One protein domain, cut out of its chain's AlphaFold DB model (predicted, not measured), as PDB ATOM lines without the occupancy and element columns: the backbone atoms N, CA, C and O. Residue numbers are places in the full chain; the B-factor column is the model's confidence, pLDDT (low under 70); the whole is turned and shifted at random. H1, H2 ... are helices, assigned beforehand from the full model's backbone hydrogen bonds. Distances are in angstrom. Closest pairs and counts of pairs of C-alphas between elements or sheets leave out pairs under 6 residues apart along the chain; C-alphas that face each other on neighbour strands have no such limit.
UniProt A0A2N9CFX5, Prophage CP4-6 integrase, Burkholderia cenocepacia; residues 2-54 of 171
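This is residues 2 to 54 of the 171 residues of the protein "Prophage CP4-6 integrase" of Burkholderia cenocepacia (UniProt A0A2N9CFX5). What is the main picture? One long helix, H2, runs along most of a rod; H1 folds back beside its first part as a helical hairpin, and residues 33 to 47 return from its far end to little H3, near Ala 2. What makes it up? The 53 printed residues include three named helices, H1, H2, H3 in chain order, and no named strand: all helix. It is only just compact, close to loose, with a radius of gyration of the C-alphas of 11.9 A, spanning 37 by 18 by 12 A.

Where is the longest helix? H2, residues 13 to 32, runs 28.9 A from C-alpha 13 at (106.361, 100.814, 103.189) to C-alpha 32 at (98.594, 81.862, 82.861). And the others? H1 is residues 2 to 11, 14.7 A; H3 is residues 48 to 52.

What touches H2? H1 touches its residues 15 to 20 alone, the closest C-alphas being Ala 9 and Ala 16, 5.4 A; they run opposite ways at a shallow tilt of 31 degrees. Where is H3? It only just touches H1, with 3 pairs of C-alphas within 8 A, the closest Ala 2 and Val 50, 4.6 A; H2 and H3 are apart. Are the O i to N i+4 pairs within hydrogen-bond range? Every one is in H2 and H3, and 5 of 6 in H1.

How large? The two farthest C-alphas, Lys 11 and Pro 34, are 37.1 A apart. Any cut, long link or low confidence? The printed part has no cut, H2 to H3 is a long link, and residues 42 to 43 are under pLDDT 70.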
ATOM      1  N   ALA A   2      95.655  91.592 102.970       73.38
ATOM      2  CA  ALA A   2      95.523  92.976 103.457       73.38
ATOM      3  C   ALA A   2      96.107  93.189 104.869       73.38
ATOM      4  O   ALA A   2      96.953  94.051 105.041       73.38
ATOM      5  N   THR A   3      95.771  92.324 105.831       78.00
ATOM      6  CA  THR A   3      96.290  92.384 107.215       78.00
ATOM      7  C   THR A   3      97.819  92.304 107.306       78.00
ATOM      8  O   THR A   3      98.443  93.015 108.085       78.00
ATOM      9  N   TRP A   4      98.441  91.456 106.482       81.25
ATOM     10  CA  TRP A   4      99.901  91.368 106.380       81.25
ATOM     11  C   TRP A   4     100.509  92.626 105.740       81.25
ATOM     12  O   TRP A   4     101.523  93.128 106.216       81.25
ATOM     13  N   LEU A   5      99.873  93.153 104.687       78.06
ATOM     14  CA  LEU A   5     100.304  94.384 104.023       78.06
ATOM     15  C   LEU A   5     100.239  95.593 104.951       78.06
ATOM     16  O   LEU A   5     101.169  96.384 104.937       78.06
ATOM     17  N   GLU A   6      99.192  95.719 105.765       80.19
ATOM     18  CA  GLU A   6      99.039  96.808 106.737       80.19
ATOM     19  C   GLU A   6     100.154  96.783 107.790       80.19
ATOM     20  O   GLU A   6     100.833  97.790 107.987       80.19
ATOM     21  N   ALA A   7     100.419  95.614 108.386       79.75
ATOM     22  CA  ALA A   7     101.476  95.452 109.385       79.75
ATOM     23  C   ALA A   7     102.887  95.717 108.819       79.75
ATOM     24  O   ALA A   7     103.738  96.307 109.490       79.75
ATOM     25  N   GLU A   8     103.155  95.295 107.579       80.00
ATOM     26  CA  GLU A   8     104.461  95.504 106.943       80.00
ATOM     27  C   GLU A   8     104.608  96.929 106.383       80.00
ATOM     28  O   GLU A   8     105.704  97.493 106.403       80.00
ATOM     29  N   ALA A   9     103.516  97.551 105.924       78.50
ATOM     30  CA  ALA A   9     103.507  98.923 105.425       78.50
ATOM     31  C   ALA A   9     103.817  99.949 106.522       78.50
ATOM     32  O   ALA A   9     104.458 100.957 106.228       78.50
ATOM     33  N   GLU A  10     103.423  99.674 107.769       80.31
ATOM     34  CA  GLU A  10     103.740 100.517 108.926       80.31
ATOM     35  C   GLU A  10     105.252 100.572 109.202       80.31
ATOM     36  O   GLU A  10     105.807 101.637 109.467       80.31
ATOM     37  N   LYS A  11     105.952  99.437 109.076       80.31
ATOM     38  CA  LYS A  11     107.395  99.347 109.363       80.31
ATOM     39  C   LYS A  11     108.270  99.661 108.152       80.31
ATOM     40  O   LYS A  11     109.347 100.240 108.296       80.31
ATOM     41  N   ARG A  12     107.876  99.195 106.963       78.38
ATOM     42  CA  ARG A  12     108.710  99.163 105.749       78.38
ATOM     43  C   ARG A  12     107.862  99.359 104.487       78.38
ATOM     44  O   ARG A  12     107.767  98.448 103.659       78.38
ATOM     45  N   PRO A  13     107.320 100.566 104.263       80.25
ATOM     46  CA  PRO A  13     106.361 100.814 103.189       80.25
ATOM     47  C   PRO A  13     106.892 100.430 101.799       80.25
ATOM     48  O   PRO A  13     106.224  99.739 101.036       80.25
ATOM     49  N   THR A  14     108.139 100.778 101.480       77.94
ATOM     50  CA  THR A  14     108.738 100.448 100.175       77.94
ATOM     51  C   THR A  14     108.922  98.940  99.971       77.94
ATOM     52  O   THR A  14     108.712  98.430  98.870       77.94
ATOM     53  N   SER A  15     109.290  98.204 101.025       81.31
ATOM     54  CA  SER A  15     109.468  96.749 100.946       81.31
ATOM     55  C   SER A  15     108.126  96.029 100.806       81.31
ATOM     56  O   SER A  15     108.011  95.100 100.002       81.31
ATOM     57  N   ALA A  16     107.097  96.507 101.513       83.62
ATOM     58  CA  ALA A  16     105.729  96.016 101.398       83.62
ATOM     59  C   ALA A  16     105.180  96.196  99.969       83.62
ATOM     60  O   ALA A  16     104.672  95.239  99.378       83.62
ATOM     61  N   GLU A  17     105.363  97.375  99.357       83.44
ATOM     62  CA  GLU A  17     104.946  97.627  97.968       83.44
ATOM     63  C   GLU A  17     105.684  96.716  96.971       83.44
ATOM     64  O   GLU A  17     105.070  96.101  96.092       83.44
ATOM     65  N   GLN A  18     107.007  96.580  97.114       84.88
ATOM     66  CA  GLN A  18     107.811  95.735  96.230       84.88
ATOM     67  C   GLN A  18     107.410  94.259  96.332       84.88
ATOM     68  O   GLN A  18     107.303  93.568  95.313       84.88
ATOM     69  N   SER A  19     107.167  93.777  97.549       85.88
ATOM     70  CA  SER A  19     106.731  92.403  97.805       85.88
ATOM     71  C   SER A  19     105.337  92.151  97.229       85.88
ATOM     72  O   SER A  19     105.133  91.143  96.555       85.88
ATOM     73  N   TYR A  20     104.410  93.106  97.374       84.94
ATOM     74  CA  TYR A  20     103.098  93.052  96.724       84.94
ATOM     75  C   TYR A  20     103.208  92.976  95.198       84.94
ATOM     76  O   TYR A  20     102.554  92.137  94.577       84.94
ATOM     77  N   ARG A  21     104.065  93.800  94.575       84.50
ATOM     78  CA  ARG A  21     104.296  93.758  93.119       84.50
ATOM     79  C   ARG A  21     104.805  92.395  92.654       84.50
ATOM     80  O   ARG A  21     104.322  91.892  91.642       84.50
ATOM     81  N   LYS A  22     105.749  91.796  93.387       87.75
ATOM     82  CA  LYS A  22     106.284  90.456  93.094       87.75
ATOM     83  C   LYS A  22     105.213  89.377  93.246       87.75
ATOM     84  O   LYS A  22     105.030  88.581  92.332       87.75
ATOM     85  N   LEU A  23     104.465  89.394  94.348       86.56
ATOM     86  CA  LEU A  23     103.397  88.429  94.610       86.56
ATOM     87  C   LEU A  23     102.278  88.524  93.564       86.56
ATOM     88  O   LEU A  23     101.815  87.511  93.059       86.56
ATOM     89  N   ARG A  24     101.894  89.740  93.165       85.56
ATOM     90  CA  ARG A  24     100.936  89.959  92.076       85.56
ATOM     91  C   ARG A  24     101.424  89.381  90.748       85.56
ATOM     92  O   ARG A  24     100.626  88.799  90.021       85.56
ATOM     93  N   ALA A  25     102.698  89.579  90.407       86.62
ATOM     94  CA  ALA A  25     103.276  89.012  89.190       86.62
ATOM     95  C   ALA A  25     103.301  87.476  89.244       86.62
ATOM     96  O   ALA A  25     102.963  86.836  88.257       86.62
ATOM     97  N   PHE A  26     103.619  86.903  90.407       86.06
ATOM     98  CA  PHE A  26     103.607  85.460  90.627       86.06
ATOM     99  C   PHE A  26     102.206  84.855  90.481       86.06
ATOM    100  O   PHE A  26     102.038  83.906  89.730       86.06
ATOM    101  N   ILE A  27     101.186  85.440  91.121       84.44
ATOM    102  CA  ILE A  27      99.801  84.949  91.016       84.44
ATOM    103  C   ILE A  27      99.316  85.001  89.562       84.44
ATOM    104  O   ILE A  27      98.733  84.041  89.078       84.44
ATOM    105  N   ARG A  28      99.618  86.090  88.840       83.94
ATOM    106  CA  ARG A  28      99.298  86.202  87.408       83.94
ATOM    107  C   ARG A  28      99.991  85.133  86.568       83.94
ATOM    108  O   ARG A  28      99.364  84.557  85.694       83.94
ATOM    109  N   TRP A  29     101.260  84.859  86.851       86.31
ATOM    110  CA  TRP A  29     101.994  83.794  86.177       86.31
ATOM    111  C   TRP A  29     101.394  82.407  86.461       86.31
ATOM    112  O   TRP A  29     101.336  81.585  85.553       86.31
ATOM    113  N   CYS A  30     100.909  82.154  87.683       84.31
ATOM    114  CA  CYS A  30     100.198  80.914  88.009       84.31
ATOM    115  C   CYS A  30      98.871  80.786  87.246       84.31
ATOM    116  O   CYS A  30      98.561  79.698  86.775       84.31
ATOM    117  N   ASP A  31      98.114  81.878  87.096       82.50
ATOM    118  CA  ASP A  31      96.859  81.880  86.330       82.50
ATOM    119  C   ASP A  31      97.091  81.597  84.832       82.50
ATOM    120  O   ASP A  31      96.293  80.891  84.215       82.50
ATOM    121  N   ASP A  32      98.201  82.090  84.263       83.31
ATOM    122  CA  ASP A  32      98.594  81.862  82.861       83.31
ATOM    123  C   ASP A  32      99.065  80.416  82.590       83.31
ATOM    124  O   ASP A  32      99.163  79.994  81.434       83.31
ATOM    125  N   LYS A  33      99.388  79.640  83.634       84.94
ATOM    126  CA  LYS A  33      99.855  78.253  83.515       84.94
ATOM    127  C   LYS A  33      98.698  77.274  83.745       84.94
ATOM    128  O   LYS A  33      98.180  77.221  84.857       84.94
ATOM    129  N   PRO A  34      98.334  76.429  82.760       78.44
ATOM    130  CA  PRO A  34      97.223  75.481  82.900       78.44
ATOM    131  C   PRO A  34      97.361  74.537  84.103       78.44
ATOM    132  O   PRO A  34      96.364  74.159  84.702       78.44
ATOM    133  N   GLU A  35      98.598  74.196  84.477       83.00
ATOM    134  CA  GLU A  35      98.935  73.311  85.605       83.00
ATOM    135  C   GLU A  35      98.624  73.923  86.982       83.00
ATOM    136  O   GLU A  35      98.422  73.193  87.950       83.00
ATOM    137  N   TYR A  36      98.601  75.255  87.080       72.88
ATOM    138  CA  TYR A  36      98.435  75.999  88.336       72.88
ATOM    139  C   TYR A  36      97.177  76.879  88.345       72.88
ATOM    140  O   TYR A  36      96.795  77.404  89.398       72.88
ATOM    141  N   SER A  37      96.515  77.004  87.194       72.88
ATOM    142  CA  SER A  37      95.287  77.768  87.009       72.88
ATOM    143  C   SER A  37      94.197  77.303  87.979       72.88
ATOM    144  O   SER A  37      93.967  76.108  88.164       72.88
ATOM    145  N   GLY A  38      93.548  78.253  88.656       73.44
ATOM    146  CA  GLY A  38      92.487  77.978  89.632       73.44
ATOM    147  C   GLY A  38      92.961  77.581  91.037       73.44
ATOM    148  O   GLY A  38      92.136  77.512  91.946       73.44
ATOM    149  N   SER A  39      94.269  77.395  91.262       78.94
ATOM    150  CA  SER A  39      94.819  77.124  92.607       78.94
ATOM    151  C   SER A  39      94.811  78.357  93.515       78.94
ATOM    152  O   SER A  39      94.823  78.245  94.741       78.94
ATOM    153  N   ILE A  40      94.808  79.553  92.922       75.69
ATOM    154  CA  ILE A  40      94.777  80.832  93.629       75.69
ATOM    155  C   ILE A  40      93.592  81.630  93.095       75.69
ATOM    156  O   ILE A  40      93.386  81.733  91.890       75.69
ATOM    157  N   ALA A  41      92.806  82.224  93.989       72.69
ATOM    158  CA  ALA A  41      91.705  83.073  93.567       72.69
ATOM    159  C   ALA A  41      92.246  84.342  92.878       72.69
ATOM    160  O   ALA A  41      92.967  85.133  93.491       72.69
ATOM    161  N   ALA A  42      91.854  84.582  91.623       67.12
ATOM    162  CA  ALA A  42      92.309  85.727  90.820       67.12
ATOM    163  C   ALA A  42      92.005  87.102  91.463       67.12
ATOM    164  O   ALA A  42      92.635  88.118  91.152       67.12
ATOM    165  N   ASN A  43      91.047  87.151  92.397       69.62
ATOM    166  CA  ASN A  43      90.689  88.353  93.149       69.62
ATOM    167  C   ASN A  43      91.584  88.624  94.376       69.62
ATOM    168  O   ASN A  43      91.504  89.713  94.955       69.62
ATOM    169  N   ALA A  44      92.466  87.691  94.753       73.00
ATOM    170  CA  ALA A  44      93.287  87.770  95.961       73.00
ATOM    171  C   ALA A  44      94.179  89.023  96.005       73.00
ATOM    172  O   ALA A  44      94.427  89.572  97.078       73.00
ATOM    173  N   TYR A  45      94.622  89.515  94.842       71.12
ATOM    174  CA  TYR A  45      95.464  90.712  94.734       71.12
ATOM    175  C   TYR A  45      94.725  91.956  94.212       71.12
ATOM    176  O   TYR A  45      95.272  93.060  94.296       71.12
ATOM    177  N   THR A  46      93.521  91.817  93.644       71.38
ATOM    178  CA  THR A  46      92.725  92.938  93.101       71.38
ATOM    179  C   THR A  46      91.696  93.482  94.085       71.38
ATOM    180  O   THR A  46      91.166  94.569  93.842       71.38
ATOM    181  N   ALA A  47      91.457  92.775  95.195       77.38
ATOM    182  CA  ALA A  47      90.575  93.210  96.266       77.38
ATOM    183  C   ALA A  47      90.861  94.662  96.689       77.38
ATOM    184  O   ALA A  47      92.011  95.076  96.870       77.38
ATOM    185  N   ARG A  48      89.789  95.443  96.861       70.38
ATOM    186  CA  ARG A  48      89.870  96.878  97.176       70.38
ATOM    187  C   ARG A  48      90.624  97.141  98.480       70.38
ATOM    188  O   ARG A  48      91.390  98.094  98.548       70.38
ATOM    189  N   THR A  49      90.455  96.260  99.465       72.50
ATOM    190  CA  THR A  49      91.171  96.274 100.751       72.50
ATOM    191  C   THR A  49      92.679  96.120 100.567       72.50
ATOM    192  O   THR A  49      93.452  96.882 101.131       72.50
ATOM    193  N   VAL A  50      93.108  95.206  99.693       71.75
ATOM    194  CA  VAL A  50      94.527  94.978  99.397       71.75
ATOM    195  C   VAL A  50      95.133  96.183  98.684       71.75
ATOM    196  O   VAL A  50      96.202  96.628  99.074       71.75
ATOM    197  N   ARG A  51      94.449  96.756  97.684       72.94
ATOM    198  CA  ARG A  51      94.932  97.961  96.980       72.94
ATOM    199  C   ARG A  51      94.999  99.195  97.881       72.94
ATOM    200  O   ARG A  51      95.894 100.010  97.692       72.94
ATOM    201  N   ALA A  52      94.069  99.332  98.827       74.56
ATOM    202  CA  ALA A  52      94.071 100.421  99.804       74.56
ATOM    203  C   ALA A  52      95.222 100.291 100.816       74.56
ATOM    204  O   ALA A  52      95.778 101.304 101.228       74.56
ATOM    205  N   ALA A  53      95.611  99.059 101.158       76.06
ATOM    206  CA  ALA A  53      96.730  98.763 102.048       76.06
ATOM    207  C   ALA A  53      98.116  98.895 101.385       76.06
ATOM    208  O   ALA A  53      99.127  98.813 102.078       76.06
ATOM    209  N   VAL A  54      98.203  99.084 100.058       76.50
ATOM    210  CA  VAL A  54      99.495  99.281  99.381       76.50
ATOM    211  C   VAL A  54     100.006 100.701  99.663       76.50
ATOM    212  O   VAL A  54      99.383 101.675  99.230       76.50
TER     213      VAL A  54